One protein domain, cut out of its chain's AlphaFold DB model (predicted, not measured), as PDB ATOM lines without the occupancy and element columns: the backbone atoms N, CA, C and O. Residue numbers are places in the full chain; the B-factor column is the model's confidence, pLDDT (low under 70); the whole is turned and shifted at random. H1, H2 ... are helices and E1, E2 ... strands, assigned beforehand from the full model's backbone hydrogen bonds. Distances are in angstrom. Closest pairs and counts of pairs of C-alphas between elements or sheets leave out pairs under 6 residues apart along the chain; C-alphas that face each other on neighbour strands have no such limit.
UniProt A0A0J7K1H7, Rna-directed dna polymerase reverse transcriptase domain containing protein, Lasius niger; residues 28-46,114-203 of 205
ATOM      1  N   LYS A  28     137.544 144.814 133.700       53.34
ATOM      2  CA  LYS A  28     138.008 144.472 132.345       53.34
ATOM      3  C   LYS A  28     139.476 144.045 132.316       53.34
ATOM      4  O   LYS A  28     139.954 143.699 131.237       53.34
ATOM      5  N   GLY A  29     140.202 144.130 133.439       52.81
ATOM      6  CA  GLY A  29     141.655 143.902 133.498       52.81
ATOM      7  C   GLY A  29     142.446 144.806 132.541       52.81
ATOM      8  O   GLY A  29     143.573 144.501 132.156       52.81
ATOM      9  N   LYS A  30     141.830 145.902 132.077       44.53
ATOM     10  CA  LYS A  30     142.388 146.805 131.069       44.53
ATOM     11  C   LYS A  30     143.085 147.969 131.764       44.53
ATOM     12  O   LYS A  30     142.597 149.092 131.728       44.53
ATOM     13  N   GLY A  31     144.229 147.694 132.382       53.25
ATOM     14  CA  GLY A  31     145.142 148.724 132.883       53.25
ATOM     15  C   GLY A  31     145.923 148.302 134.125       53.25
ATOM     16  O   GLY A  31     145.453 147.491 134.908       53.25
ATOM     17  N   ASP A  32     147.103 148.896 134.316       60.72
ATOM     18  CA  ASP A  32     147.944 148.749 135.519       60.72
ATOM     19  C   ASP A  32     147.611 149.820 136.586       60.72
ATOM     20  O   ASP A  32     148.469 150.267 137.355       60.72
ATOM     21  N   GLY A  33     146.352 150.270 136.614       69.94
ATOM     22  CA  GLY A  33     145.907 151.360 137.475       69.94
ATOM     23  C   GLY A  33     146.073 151.017 138.954       69.94
ATOM     24  O   GLY A  33     145.829 149.897 139.384       69.94
ATOM     25  N   SER A  34     146.492 151.981 139.765       76.19
ATOM     26  CA  SER A  34     146.618 151.822 141.215       76.19
ATOM     27  C   SER A  34     146.003 153.016 141.929       76.19
ATOM     28  O   SER A  34     146.159 154.163 141.500       76.19
ATOM     29  N   THR A  35     145.348 152.747 143.051       79.75
ATOM     30  CA  THR A  35     144.782 153.746 143.959       79.75
ATOM     31  C   THR A  35     145.478 153.632 145.308       79.75
ATOM     32  O   THR A  35     145.651 152.528 145.815       79.75
ATOM     33  N   MET A  36     145.885 154.747 145.907       82.50
ATOM     34  CA  MET A  36     146.434 154.769 147.262       82.50
ATOM     35  C   MET A  36     145.592 155.680 148.153       82.50
ATOM     36  O   MET A  36     145.403 156.857 147.855       82.50
ATOM     37  N   TYR A  37     145.124 155.110 149.259       83.81
ATOM     38  CA  TYR A  37     144.411 155.790 150.334       83.81
ATOM     39  C   TYR A  37     145.433 156.246 151.362       83.81
ATOM     40  O   TYR A  37     146.092 155.419 151.999       83.81
ATOM     41  N   ILE A  38     145.591 157.556 151.471       85.38
ATOM     42  CA  ILE A  38     146.558 158.207 152.339       85.38
ATOM     43  C   ILE A  38     145.940 158.397 153.721       85.38
ATOM     44  O   ILE A  38     144.864 158.968 153.857       85.38
ATOM     45  N   ASP A  39     146.673 157.953 154.740       87.19
ATOM     46  CA  ASP A  39     146.381 158.239 156.143       87.19
ATOM     47  C   ASP A  39     147.470 159.166 156.696       87.19
ATOM     48  O   ASP A  39     148.655 158.997 156.389       87.19
ATOM     49  N   LEU A  40     147.083 160.148 157.508       89.31
ATOM     50  CA  LEU A  40     147.998 161.111 158.119       89.31
ATOM     51  C   LEU A  40     148.215 160.793 159.597       89.31
ATOM     52  O   LEU A  40     147.282 160.538 160.361       89.31
ATOM     53  N   LYS A  41     149.471 160.845 160.036       89.38
ATOM     54  CA  LYS A  41     149.843 160.498 161.405       89.38
ATOM     55  C   LYS A  41     149.426 161.605 162.374       89.38
ATOM     56  O   LYS A  41     149.989 162.700 162.364       89.38
ATOM     57  N   ALA A  42     148.454 161.287 163.231       89.12
ATOM     58  CA  ALA A  42     147.919 162.198 164.245       89.12
ATOM     59  C   ALA A  42     147.586 163.585 163.660       89.12
ATOM     60  O   ALA A  42     148.020 164.603 164.184       89.12
ATOM     61  N   ALA A  43     146.863 163.613 162.534       88.44
ATOM     62  CA  ALA A  43     146.695 164.786 161.672       88.44
ATOM     63  C   ALA A  43     146.405 166.094 162.430       88.44
ATOM     64  O   ALA A  43     147.139 167.068 162.273       88.44
ATOM     65  N   PHE A  44     145.392 166.100 163.306       90.69
ATOM     66  CA  PHE A  44     145.029 167.286 164.084       90.69
ATOM     67  C   PHE A  44     146.089 167.682 165.109       90.69
ATOM     68  O   PHE A  44     146.383 168.866 165.239       90.69
ATOM     69  N   ASP A  45     146.685 166.721 165.810       90.81
ATOM     70  CA  ASP A  45     147.714 166.966 166.829       90.81
ATOM     71  C   ASP A  45     149.054 167.398 166.203       90.81
ATOM     72  O   ASP A  45     149.864 168.086 166.826       90.81
ATOM     73  N   SER A  46     149.262 167.031 164.937       91.44
ATOM     74  CA  SER A  46     150.454 167.306 164.141       91.44
ATOM     75  C   SER A  46     150.409 168.631 163.381       91.44
ATOM     76  O   SER A  46     151.387 168.944 162.713       91.44
ATOM     77  N   ILE A 114     146.935 171.158 148.118       88.06
ATOM     78  CA  ILE A 114     147.550 169.890 147.717       88.06
ATOM     79  C   ILE A 114     147.353 169.602 146.226       88.06
ATOM     80  O   ILE A 114     148.313 169.227 145.560       88.06
ATOM     81  N   ASP A 115     146.157 169.860 145.680       83.88
ATOM     82  CA  ASP A 115     145.829 169.608 144.271       83.88
ATOM     83  C   ASP A 115     146.728 170.455 143.362       83.88
ATOM     84  O   ASP A 115     147.392 169.932 142.464       83.88
ATOM     85  N   LYS A 116     146.852 171.754 143.672       86.25
ATOM     86  CA  LYS A 116     147.743 172.678 142.954       86.25
ATOM     87  C   LYS A 116     149.199 172.241 143.047       86.25
ATOM     88  O   LYS A 116     149.959 172.410 142.092       86.25
ATOM     89  N   ASP A 117     149.632 171.713 144.194       89.38
ATOM     90  CA  ASP A 117     150.994 171.203 144.327       89.38
ATOM     91  C   ASP A 117     151.196 169.919 143.521       89.38
ATOM     92  O   ASP A 117     152.247 169.745 142.897       89.38
ATOM     93  N   MET A 118     150.182 169.052 143.464       88.75
ATOM     94  CA  MET A 118     150.225 167.826 142.678       88.75
ATOM     95  C   MET A 118     150.294 168.094 141.172       88.75
ATOM     96  O   MET A 118     151.089 167.438 140.487       88.75
ATOM     97  N   GLU A 119     149.564 169.094 140.674       86.56
ATOM     98  CA  GLU A 119     149.524 169.497 139.260       86.56
ATOM     99  C   GLU A 119     150.874 169.965 138.699       86.56
ATOM    100  O   GLU A 119     151.138 169.801 137.505       86.56
ATOM    101  N   LYS A 120     151.785 170.468 139.546       86.69
ATOM    102  CA  LYS A 120     153.152 170.864 139.135       86.69
ATOM    103  C   LYS A 120     153.969 169.687 138.581       86.69
ATOM    104  O   LYS A 120     155.035 169.871 137.990       86.69
ATOM    105  N   GLY A 121     153.505 168.458 138.793       82.56
ATOM    106  CA  GLY A 121     154.120 167.239 138.299       82.56
ATOM    107  C   GLY A 121     153.856 166.918 136.833       82.56
ATOM    108  O   GLY A 121     152.726 166.943 136.356       82.56
ATOM    109  N   ARG A 122     154.899 166.445 136.141       76.38
ATOM    110  CA  ARG A 122     154.762 165.839 134.804       76.38
ATOM    111  C   ARG A 122     154.130 164.441 134.827       76.38
ATOM    112  O   ARG A 122     153.445 164.075 133.874       76.38
ATOM    113  N   TRP A 123     154.364 163.696 135.908       75.81
ATOM    114  CA  TRP A 123     154.028 162.277 136.066       75.81
ATOM    115  C   TRP A 123     153.071 162.041 137.232       75.81
ATOM    116  O   TRP A 123     153.113 162.783 138.223       75.81
ATOM    117  N   GLY A 124     152.297 160.959 137.105       71.31
ATOM    118  CA  GLY A 124     151.338 160.499 138.101       71.31
ATOM    119  C   GLY A 124     150.038 161.277 138.021       71.31
ATOM    120  O   GLY A 124     149.904 162.329 138.628       71.31
ATOM    121  N   ARG A 125     149.121 160.770 137.202       78.25
ATOM    122  CA  ARG A 125     147.772 161.292 137.004       78.25
ATOM    123  C   ARG A 125     146.889 160.171 136.485       78.25
ATOM    124  O   ARG A 125     147.376 159.288 135.778       78.25
ATOM    125  N   LEU A 126     145.607 160.285 136.758       78.81
ATOM    126  CA  LEU A 126     144.553 159.620 136.025       78.81
ATOM    127  C   LEU A 126     144.131 160.524 134.859       78.81
ATOM    128  O   LEU A 126     143.812 161.700 135.076       78.81
ATOM    129  N   LYS A 127     144.166 160.017 133.621       77.31
ATOM    130  CA  LYS A 127     143.622 160.740 132.466       77.31
ATOM    131  C   LYS A 127     142.169 160.334 132.279       77.31
ATOM    132  O   LYS A 127     141.864 159.206 131.911       77.31
ATOM    133  N   LEU A 128     141.273 161.286 132.487       73.62
ATOM    134  CA  LEU A 128     139.848 161.089 132.283       73.62
ATOM    135  C   LEU A 128     139.390 162.038 131.177       73.62
ATOM    136  O   LEU A 128     139.218 163.236 131.411       73.62
ATOM    137  N   LYS A 129     139.251 161.508 129.954       75.31
ATOM    138  CA  LYS A 129     139.025 162.300 128.729       75.31
ATOM    139  C   LYS A 129     140.073 163.424 128.617       75.31
ATOM    140  O   LYS A 129     141.268 163.140 128.572       75.31
ATOM    141  N   ASP A 130     139.637 164.683 128.644       76.12
ATOM    142  CA  ASP A 130     140.488 165.874 128.550       76.12
ATOM    143  C   ASP A 130     140.990 166.383 129.914       76.12
ATOM    144  O   ASP A 130     141.708 167.384 129.989       76.12
ATOM    145  N   ARG A 131     140.631 165.709 131.016       74.69
ATOM    146  CA  ARG A 131     140.995 166.100 132.386       74.69
ATOM    147  C   ARG A 131     142.103 165.210 132.942       74.69
ATOM    148  O   ARG A 131     142.267 164.047 132.574       74.69
ATOM    149  N   ARG A 132     142.881 165.782 133.859       80.38
ATOM    150  CA  ARG A 132     143.940 165.095 134.605       80.38
ATOM    151  C   ARG A 132     143.599 165.174 136.081       80.38
ATOM    152  O   ARG A 132     143.463 166.274 136.601       80.38
ATOM    153  N   ILE A 133     143.459 164.025 136.726       80.00
ATOM    154  CA  ILE A 133     143.136 163.928 138.149       80.00
ATOM    155  C   ILE A 133     144.378 163.400 138.861       80.00
ATOM    156  O   ILE A 133     144.929 162.376 138.465       80.00
ATOM    157  N   TYR A 134     144.844 164.110 139.882       82.12
ATOM    158  CA  TYR A 134     146.045 163.741 140.643       82.12
ATOM    159  C   TYR A 134     145.689 163.217 142.039       82.12
ATOM    160  O   TYR A 134     146.307 162.278 142.543       82.12
ATOM    161  N   THR A 135     144.660 163.814 142.629       82.56
ATOM    162  CA  THR A 135     144.208 163.630 144.005       82.56
ATOM    163  C   THR A 135     142.686 163.738 144.044       82.56
ATOM    164  O   THR A 135     142.079 164.487 143.280       82.56
ATOM    165  N   LEU A 136     142.070 162.974 144.939       81.75
ATOM    166  CA  LEU A 136     140.700 163.150 145.402       81.75
ATOM    167  C   LEU A 136     140.782 163.350 146.910       81.75
ATOM    168  O   LEU A 136     141.359 162.513 147.602       81.75
ATOM    169  N   MET A 137     140.220 164.434 147.423       78.06
ATOM    170  CA  MET A 137     140.157 164.679 148.861       78.06
ATOM    171  C   MET A 137     138.720 164.585 149.341       78.06
ATOM    172  O   MET A 137     137.804 164.792 148.567       78.06
ATOM    173  N   TYR A 138     138.474 164.296 150.607       67.69
ATOM    174  CA  TYR A 138     137.196 164.607 151.233       67.69
ATOM    175  C   TYR A 138     137.416 164.792 152.723       67.69
ATOM    176  O   TYR A 138     137.705 163.827 153.421       67.69
ATOM    177  N   ALA A 139     137.249 166.026 153.203       66.25
ATOM    178  CA  ALA A 139     137.653 166.396 154.554       66.25
ATOM    179  C   ALA A 139     139.100 165.930 154.828       66.25
ATOM    180  O   ALA A 139     140.028 166.428 154.194       66.25
ATOM    181  N   ASP A 140     139.279 164.969 155.728       66.31
ATOM    182  CA  ASP A 140     140.549 164.372 156.132       66.31
ATOM    183  C   ASP A 140     140.984 163.144 155.304       66.31
ATOM    184  O   ASP A 140     142.142 162.736 155.398       66.31
ATOM    185  N   ASP A 141     140.110 162.593 154.455       75.88
ATOM    186  CA  ASP A 141     140.434 161.484 153.550       75.88
ATOM    187  C   ASP A 141     141.176 162.005 152.303       75.88
ATOM    188  O   ASP A 141     140.668 162.866 151.581       75.88
ATOM    189  N   ILE A 142     142.349 161.445 151.988       83.81
ATOM    190  CA  ILE A 142     143.108 161.771 150.767       83.81
ATOM    191  C   ILE A 142     143.326 160.494 149.955       83.81
ATOM    192  O   ILE A 142     143.790 159.477 150.468       83.81
ATOM    193  N   VAL A 143     143.034 160.548 148.658       85.50
ATOM    194  CA  VAL A 143     143.247 159.444 147.720       85.50
ATOM    195  C   VAL A 143     144.049 159.929 146.521       85.50
ATOM    196  O   VAL A 143     143.740 160.959 145.927       85.50
ATOM    197  N   VAL A 144     145.076 159.175 146.140       85.88
ATOM    198  CA  VAL A 144     145.856 159.402 144.915       85.88
ATOM    199  C   VAL A 144     145.669 158.235 143.958       85.88
ATOM    200  O   VAL A 144     145.583 157.082 144.377       85.88
ATOM    201  N   MET A 145     145.612 158.526 142.661       83.50
ATOM    202  CA  MET A 145     145.411 157.522 141.616       83.50
ATOM    203  C   MET A 145     146.420 157.723 140.494       83.50
ATOM    204  O   MET A 145     146.719 158.853 140.099       83.50
ATOM    205  N   ALA A 146     146.938 156.623 139.961       83.81
ATOM    206  CA  ALA A 146     147.817 156.648 138.803       83.81
ATOM    207  C   ALA A 146     147.582 155.424 137.919       83.81
ATOM    208  O   ALA A 146     147.336 154.332 138.420       83.81
ATOM    209  N   GLU A 147     147.717 155.612 136.608       81.00
ATOM    210  CA  GLU A 147     147.650 154.531 135.611       81.00
ATOM    211  C   GLU A 147     148.902 153.636 135.614       81.00
ATOM    212  O   GLU A 147     148.854 152.514 135.131       81.00
ATOM    213  N   GLU A 148     150.026 154.136 136.144       79.25
ATOM    214  CA  GLU A 148     151.338 153.480 136.096       79.25
ATOM    215  C   GLU A 148     152.035 153.513 137.467       79.25
ATOM    216  O   GLU A 148     151.994 154.530 138.173       79.25
ATOM    217  N   GLU A 149     152.788 152.456 137.808       79.00
ATOM    218  CA  GLU A 149     153.554 152.356 139.070       79.00
ATOM    219  C   GLU A 149     154.529 153.538 139.252       79.00
ATOM    220  O   GLU A 149     154.641 154.116 140.337       79.00
ATOM    221  N   HIS A 150     155.226 153.941 138.185       83.00
ATOM    222  CA  HIS A 150     156.153 155.079 138.219       83.00
ATOM    223  C   HIS A 150     155.418 156.403 138.472       83.00
ATOM    224  O   HIS A 150     155.922 157.267 139.197       83.00
ATOM    225  N   GLY A 151     154.205 156.542 137.931       85.94
ATOM    226  CA  GLY A 151     153.321 157.668 138.209       85.94
ATOM    227  C   GLY A 151     152.904 157.722 139.679       85.94
ATOM    228  O   GLY A 151     153.007 158.783 140.297       85.94
ATOM    229  N   MET A 152     152.523 156.580 140.262       85.19
ATOM    230  CA  MET A 152     152.176 156.480 141.684       85.19
ATOM    231  C   MET A 152     153.351 156.903 142.576       85.19
ATOM    232  O   MET A 152     153.199 157.769 143.437       85.19
ATOM    233  N   LYS A 153     154.559 156.379 142.327       84.75
ATOM    234  CA  LYS A 153     155.768 156.764 143.085       84.75
ATOM    235  C   LYS A 153     156.050 158.264 143.011       84.75
ATOM    236  O   LYS A 153     156.438 158.875 144.011       84.75
ATOM    237  N   ALA A 154     155.846 158.871 141.840       88.19
ATOM    238  CA  ALA A 154     156.030 160.305 141.649       88.19
ATOM    239  C   ALA A 154     154.996 161.143 142.423       88.19
ATOM    240  O   ALA A 154     155.378 162.174 142.987       88.19
ATOM    241  N   LEU A 155     153.728 160.706 142.473       88.44
ATOM    242  CA  LEU A 155     152.675 161.329 143.287       88.44
ATOM    243  C   LEU A 155     152.999 161.235 144.773       88.44
ATOM    244  O   LEU A 155     153.070 162.264 145.435       88.44
ATOM    245  N   VAL A 156     153.288 160.032 145.277       87.44
ATOM    246  CA  VAL A 156     153.603 159.806 146.698       87.44
ATOM    247  C   VAL A 156     154.810 160.630 147.134       87.44
ATOM    248  O   VAL A 156     154.760 161.318 148.148       87.44
ATOM    249  N   SER A 157     155.874 160.658 146.329       89.12
ATOM    250  CA  SER A 157     157.057 161.466 146.645       89.12
ATOM    251  C   SER A 157     156.741 162.964 146.727       89.12
ATOM    252  O   SER A 157     157.390 163.703 147.464       89.12
ATOM    253  N   ARG A 158     155.794 163.451 145.917       90.88
ATOM    254  CA  ARG A 158     155.376 164.859 145.929       90.88
ATOM    255  C   ARG A 158     154.459 165.149 147.108       90.88
ATOM    256  O   ARG A 158     154.653 166.167 147.759       90.88
ATOM    257  N   MET A 159     153.549 164.230 147.399       90.00
ATOM    258  CA  MET A 159     152.686 164.239 148.571       90.00
ATOM    259  C   MET A 159     153.508 164.324 149.860       90.00
ATOM    260  O   MET A 159     153.300 165.239 150.644       90.00
ATOM    261  N   GLU A 160     154.509 163.453 150.038       91.00
ATOM    262  CA  GLU A 160     155.410 163.492 151.201       91.00
ATOM    263  C   GLU A 160     156.083 164.864 151.345       91.00
ATOM    264  O   GLU A 160     156.072 165.440 152.427       91.00
ATOM    265  N   ARG A 161     156.600 165.439 150.248       93.38
ATOM    266  CA  ARG A 161     157.205 166.783 150.273       93.38
ATOM    267  C   ARG A 161     156.202 167.893 150.568       93.38
ATOM    268  O   ARG A 161     156.600 168.919 151.110       93.38
ATOM    269  N   TYR A 162     154.956 167.767 150.121       92.88
ATOM    270  CA  TYR A 162     153.908 168.739 150.420       92.88
ATOM    271  C   TYR A 162     153.559 168.697 151.907       92.88
ATOM    272  O   TYR A 162     153.611 169.726 152.572       92.88
ATOM    273  N   LEU A 163     153.288 167.501 152.430       92.38
ATOM    274  CA  LEU A 163     152.925 167.287 153.828       92.38
ATOM    275  C   LEU A 163     154.034 167.736 154.781       92.38
ATOM    276  O   LEU A 163     153.734 168.418 155.755       92.38
ATOM    277  N   ASP A 164     155.298 167.458 154.449       92.75
ATOM    278  CA  ASP A 164     156.456 167.905 155.231       92.75
ATOM    279  C   ASP A 164     156.496 169.438 155.375       92.75
ATOM    280  O   ASP A 164     156.633 169.955 156.481       92.75
ATOM    281  N   ARG A 165     156.236 170.183 154.286       93.00
ATOM    282  CA  ARG A 165     156.120 171.655 154.345       93.00
ATOM    283  C   ARG A 165     154.958 172.123 155.216       93.00
ATOM    284  O   ARG A 165     155.038 173.202 155.790       93.00
ATOM    285  N   MET A 166     153.887 171.336 155.295       91.06
ATOM    286  CA  MET A 166     152.721 171.617 156.138       91.06
ATOM    287  C   MET A 166     152.900 171.133 157.592       91.06
ATOM    288  O   MET A 166     151.992 171.292 158.408       91.06
ATOM    289  N   GLY A 167     154.046 170.528 157.933       90.69
ATOM    290  CA  GLY A 167     154.315 169.952 159.256       90.69
ATOM    291  C   GLY A 167     153.569 168.641 159.545       90.69
ATOM    292  O   GLY A 167     153.476 168.231 160.710       90.69
ATOM    293  N   LEU A 168     153.039 167.997 158.499       92.62
ATOM    294  CA  LEU A 168     152.268 166.755 158.527       92.62
ATOM    295  C   LEU A 168     153.118 165.563 158.060       92.62
ATOM    296  O   LEU A 168     154.057 165.705 157.284       92.62
ATOM    297  N   GLU A 169     152.751 164.358 158.497       91.25
ATOM    298  CA  GLU A 169     153.465 163.123 158.155       91.25
ATOM    299  C   GLU A 169     152.485 162.060 157.638       91.25
ATOM    300  O   GLU A 169     151.408 161.867 158.207       91.25
ATOM    301  N   LEU A 170     152.874 161.334 156.583       89.38
ATOM    302  CA  LEU A 170     152.151 160.142 156.135       89.38
ATOM    303  C   LEU A 170     152.269 159.021 157.166       89.38
ATOM    304  O   LEU A 170     153.362 158.641 157.593       89.38
ATOM    305  N   ASN A 171     151.144 158.397 157.479       86.69
ATOM    306  CA  ASN A 171     151.110 157.154 158.220       86.69
ATOM    307  C   ASN A 171     151.262 155.970 157.258       86.69
ATOM    308  O   ASN A 171     150.285 155.438 156.730       86.69
ATOM    309  N   VAL A 172     152.509 155.557 157.027       82.00
ATOM    310  CA  VAL A 172     152.848 154.477 156.082       82.00
ATOM    311  C   VAL A 172     152.158 153.157 156.438       82.00
ATOM    312  O   VAL A 172     151.780 152.405 155.546       82.00
ATOM    313  N   GLU A 173     151.959 152.874 157.727       75.44
ATOM    314  CA  GLU A 173     151.358 151.612 158.171       75.44
ATOM    315  C   GLU A 173     149.871 151.521 157.821       75.44
ATOM    316  O   GLU A 173     149.395 150.441 157.448       75.44
ATOM    317  N   LYS A 174     149.155 152.648 157.930       76.06
ATOM    318  CA  LYS A 174     147.715 152.747 157.650       76.06
ATOM    319  C   LYS A 174     147.391 153.172 156.222       76.06
ATOM    320  O   LYS A 174     146.273 152.936 155.777       76.06
ATOM    321  N   THR A 175     148.351 153.752 155.509       80.00
ATOM    322  CA  THR A 175     148.226 154.054 154.082       80.00
ATOM    323  C   THR A 175     148.098 152.746 153.303       80.00
ATOM    324  O   THR A 175     148.924 151.840 153.448       80.00
ATOM    325  N   LYS A 176     147.054 152.628 152.478       76.69
ATOM    326  CA  LYS A 176     146.742 151.403 151.726       76.69
ATOM    327  C   LYS A 176     146.874 151.640 150.235       76.69
ATOM    328  O   LYS A 176     146.451 152.678 149.743       76.69
ATOM    329  N   VAL A 177     147.414 150.657 149.519       76.19
ATOM    330  CA  VAL A 177     147.460 150.657 148.053       76.19
ATOM    331  C   VAL A 177     146.581 149.537 147.539       76.19
ATOM    332  O   VAL A 177     146.672 148.415 148.025       76.19
ATOM    333  N   MET A 178     145.749 149.856 146.561       73.19
ATOM    334  CA  MET A 178     144.890 148.923 145.855       73.19
ATOM    335  C   MET A 178     145.253 148.967 144.374       73.19
ATOM    336  O   MET A 178     145.136 150.012 143.730       73.19
ATOM    337  N   SER A 179     145.713 147.837 143.848       69.19
ATOM    338  CA  SER A 179     145.903 147.635 142.414       69.19
ATOM    339  C   SER A 179     144.542 147.356 141.776       69.19
ATOM    340  O   SER A 179     143.770 146.552 142.291       69.19
ATOM    341  N   LEU A 180     144.235 148.023 140.671       65.12
ATOM    342  CA  LEU A 180     143.022 147.816 139.887       65.12
ATOM    343  C   LEU A 180     143.392 146.964 138.666       65.12
ATOM    344  O   LEU A 180     144.324 147.309 137.947       65.12
ATOM    345  N   GLY A 181     142.682 145.856 138.433       54.38
ATOM    346  CA  GLY A 181     142.798 145.069 137.195       54.38
ATOM    347  C   GLY A 181     143.781 143.890 137.193       54.38
ATOM    348  O   GLY A 181     143.915 143.232 136.163       54.38
ATOM    349  N   LYS A 182     144.430 143.571 138.318       51.56
ATOM    350  CA  LYS A 182     145.138 142.291 138.524       51.56
ATOM    351  C   LYS A 182     144.456 141.527 139.654       51.56
ATOM    352  O   LYS A 182     144.102 142.149 140.656       51.56
ATOM    353  N   GLU A 183     144.260 140.215 139.484       44.78
ATOM    354  CA  GLU A 183     143.888 139.329 140.596       44.78
ATOM    355  C   GLU A 183     144.820 139.604 141.783       44.78
ATOM    356  O   GLU A 183     146.016 139.829 141.601       44.78
ATOM    357  N   GLU A 184     144.223 139.666 142.970       45.59
ATOM    358  CA  GLU A 184     144.797 140.104 144.242       45.59
ATOM    359  C   GLU A 184     146.298 139.806 144.420       45.59
ATOM    360  O   GLU A 184     146.694 138.746 144.898       45.59
ATOM    361  N   GLU A 185     147.150 140.804 144.178       42.69
ATOM    362  CA  GLU A 185     148.477 140.862 144.794       42.69
ATOM    363  C   GLU A 185     148.566 142.081 145.716       42.69
ATOM    364  O   GLU A 185     149.186 143.104 145.428       42.69
ATOM    365  N   GLU A 186     147.963 141.939 146.896       44.38
ATOM    366  CA  GLU A 186     148.023 142.880 148.026       44.38
ATOM    367  C   GLU A 186     149.451 143.154 148.575       44.38
ATOM    368  O   GLU A 186     149.600 143.816 149.604       44.38
ATOM    369  N   LYS A 187     150.542 142.662 147.961       43.03
ATOM    370  CA  LYS A 187     151.824 142.488 148.682       43.03
ATOM    371  C   LYS A 187     153.070 143.236 148.206       43.03
ATOM    372  O   LYS A 187     154.007 143.322 148.999       43.03
ATOM    373  N   GLU A 188     153.144 143.841 147.023       43.62
ATOM    374  CA  GLU A 188     154.468 144.294 146.541       43.62
ATOM    375  C   GLU A 188     154.870 145.751 146.838       43.62
ATOM    376  O   GLU A 188     156.066 146.039 146.959       43.62
ATOM    377  N   ILE A 189     153.933 146.690 147.015       45.38
ATOM    378  CA  ILE A 189     154.313 148.113 147.165       45.38
ATOM    379  C   ILE A 189     154.793 148.438 148.590       45.38
ATOM    380  O   ILE A 189     155.721 149.239 148.753       45.38
ATOM    381  N   ARG A 190     154.268 147.740 149.614       41.22
ATOM    382  CA  ARG A 190     154.708 147.867 151.022       41.22
ATOM    383  C   ARG A 190     156.218 147.617 151.177       41.22
ATOM    384  O   ARG A 190     156.894 148.351 151.889       41.22
ATOM    385  N   LEU A 191     156.770 146.656 150.429       40.44
ATOM    386  CA  LEU A 191     158.183 146.262 150.504       40.44
ATOM    387  C   LEU A 191     159.152 147.231 149.802       40.44
ATOM    388  O   LEU A 191     160.320 147.303 150.191       40.44
ATOM    389  N   LYS A 192     158.723 147.979 148.774       44.53
ATOM    390  CA  LYS A 192     159.637 148.859 148.011       44.53
ATOM    391  C   LYS A 192     159.859 150.217 148.690       44.53
ATOM    392  O   LYS A 192     161.004 150.662 148.756       44.53
ATOM    393  N   VAL A 193     158.818 150.824 149.269       44.41
ATOM    394  CA  VAL A 193     158.933 152.113 149.989       44.41
ATOM    395  C   VAL A 193     159.794 151.971 151.252       44.41
ATOM    396  O   VAL A 193     160.633 152.825 151.547       44.41
ATOM    397  N   GLU A 194     159.661 150.852 151.964       42.72
ATOM    398  CA  GLU A 194     160.445 150.562 153.168       42.72
ATOM    399  C   GLU A 194     161.919 150.242 152.849       42.72
ATOM    400  O   GLU A 194     162.831 150.723 153.529       42.72
ATOM    401  N   ARG A 195     162.186 149.536 151.736       39.47
ATOM    402  CA  ARG A 195     163.553 149.312 151.226       39.47
ATOM    403  C   ARG A 195     164.247 150.609 150.802       39.47
ATOM    404  O   ARG A 195     165.452 150.741 151.024       39.47
ATOM    405  N   GLU A 196     163.529 151.582 150.239       45.88
ATOM    406  CA  GLU A 196     164.096 152.894 149.891       45.88
ATOM    407  C   GLU A 196     164.361 153.783 151.115       45.88
ATOM    408  O   GLU A 196     165.413 154.429 151.173       45.88
ATOM    409  N   LYS A 197     163.482 153.767 152.131       47.28
ATOM    410  CA  LYS A 197     163.721 154.476 153.405       47.28
ATOM    411  C   LYS A 197     164.935 153.907 154.155       47.28
ATOM    412  O   LYS A 197     165.778 154.683 154.613       47.28
ATOM    413  N   ASN A 198     165.110 152.584 154.182       44.12
ATOM    414  CA  ASN A 198     166.285 151.954 154.801       44.12
ATOM    415  C   ASN A 198     167.589 152.200 154.019       44.12
ATOM    416  O   ASN A 198     168.635 152.421 154.630       44.12
ATOM    417  N   ARG A 199     167.545 152.283 152.680       44.00
ATOM    418  CA  ARG A 199     168.722 152.658 151.863       44.00
ATOM    419  C   ARG A 199     169.166 154.108 152.053       44.00
ATOM    420  O   ARG A 199     170.352 154.390 151.895       44.00
ATOM    421  N   ARG A 200     168.243 155.024 152.366       51.09
ATOM    422  CA  ARG A 200     168.562 156.436 152.650       51.09
ATOM    423  C   ARG A 200     169.087 156.642 154.073       51.09
ATOM    424  O   ARG A 200     169.975 157.463 154.256       51.09
ATOM    425  N   ARG A 201     168.619 155.854 155.049       50.28
ATOM    426  CA  ARG A 201     169.148 155.865 156.428       50.28
ATOM    427  C   ARG A 201     170.547 155.246 156.556       50.28
ATOM    428  O   ARG A 201     171.314 155.687 157.398       50.28
ATOM    429  N   GLY A 202     170.912 154.287 155.703       40.16
ATOM    430  CA  GLY A 202     172.230 153.631 155.731       40.16
ATOM    431  C   GLY A 202     173.379 154.362 155.017       40.16
ATOM    432  O   GLY A 202     174.481 153.833 154.981       40.16
ATOM    433  N   LYS A 203     173.143 155.537 154.413       45.12
ATOM    434  CA  LYS A 203     174.177 156.332 153.711       45.12
ATOM    435  C   LYS A 203     174.620 157.591 154.472       45.12
ATOM    436  O   LYS A 203     175.299 158.434 153.898       45.12
TER     437      LYS A 203
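This is residues 28 to 46 and 114 to 203 of the 205 residues of the protein "Rna-directed dna polymerase reverse transcriptase domain containing protein" of Lasius niger (UniProt A0A0J7K1H7). A four-stranded antiparallel sheet has the long helix H2 packed along one face and the short helix H1 beside H2 toward the E4 edge, making two layers. A small hairpin, E2 and E3, extends the body beyond one end of E4, and the last helix, H3, starts near the E6 edge and sticks out with residues 195 to 201, followed by the free end 202 to 203. The printed part has 109 residues, with three named helices and six named strands in the order E1, H1, E2, E3, E4, E5, H2, E6, H3; the larger sheet runs E4, E5, E1, E6. The class is mixed, helices and strands, and the whole is compact, with a radius of gyration of the C-alphas of 14.2 A and spans of 41 by 30 by 25 A.

The inner strands E5, residues 141 to 146, and E1, residues 34 to 38, are antiparallel, with N 36 and O 144 at 2.8 A, within hydrogen-bond range. Edge strand E6, residues 176 to 179, is antiparallel to E1, with N 35 and O 178 at 2.8 A. Edge strand E4, residues 135 to 138, forms a hairpin with E5, with N 136 and O 143 at 2.8 A. H2, residues 149 to 165, is on this sheet at a height of 9.2 A; it lies over E5, and only just not over E1, on which 2 of its C-alphas fall. It runs along the strands, at 21 degrees to E5 on the local plane, and the closest C-alphas, of Ala 146 and Met 152, are 5.2 A apart. E5, H2 and E6 make a split strand-helix-strand unit, two strands running the same way with E1 between them, and its crossover is right-handed. H1, residues 114 to 119, touches residues 155 to 162 of H2, opposite ways at a steep tilt of 44 degrees; the closest C-alphas, of Met 118 and Arg 158, are 6.8 A apart. E2, residues 126 to 128, and E3, residues 131 to 133, form a hairpin, with N 126 and O 133 at 2.8 A; E3 runs on into E4 at 66 degrees. H3, residues 188 to 201, only grazes the larger sheet with residues 188 to 190, and is apart from H1 and H2. Each O i to N i+4 pair is within hydrogen-bond range in H1 and H2, and 7 of 10 are in H3.

E1 begins at C-alpha 34, (146.618, 151.822, 141.215). E5 is 17.2 A long and H2 24.7 A, from C-alpha 149 at (153.554, 152.356, 139.070). H3 is 21.1 A long and ends at C-alpha 201, (169.148, 155.865, 156.428).

The C-alphas farthest apart, of Lys 129 and Gly 202, are 43.7 A apart. Residues 47 to 113 are not printed, and C-alphas 46 and 114 are 16.9 A apart across this cut. Of the links printed whole, none is long. The mean pLDDT of the printed part is 73.5; residues 28 to 33, 138 to 140 and 179 to 203 are under 70.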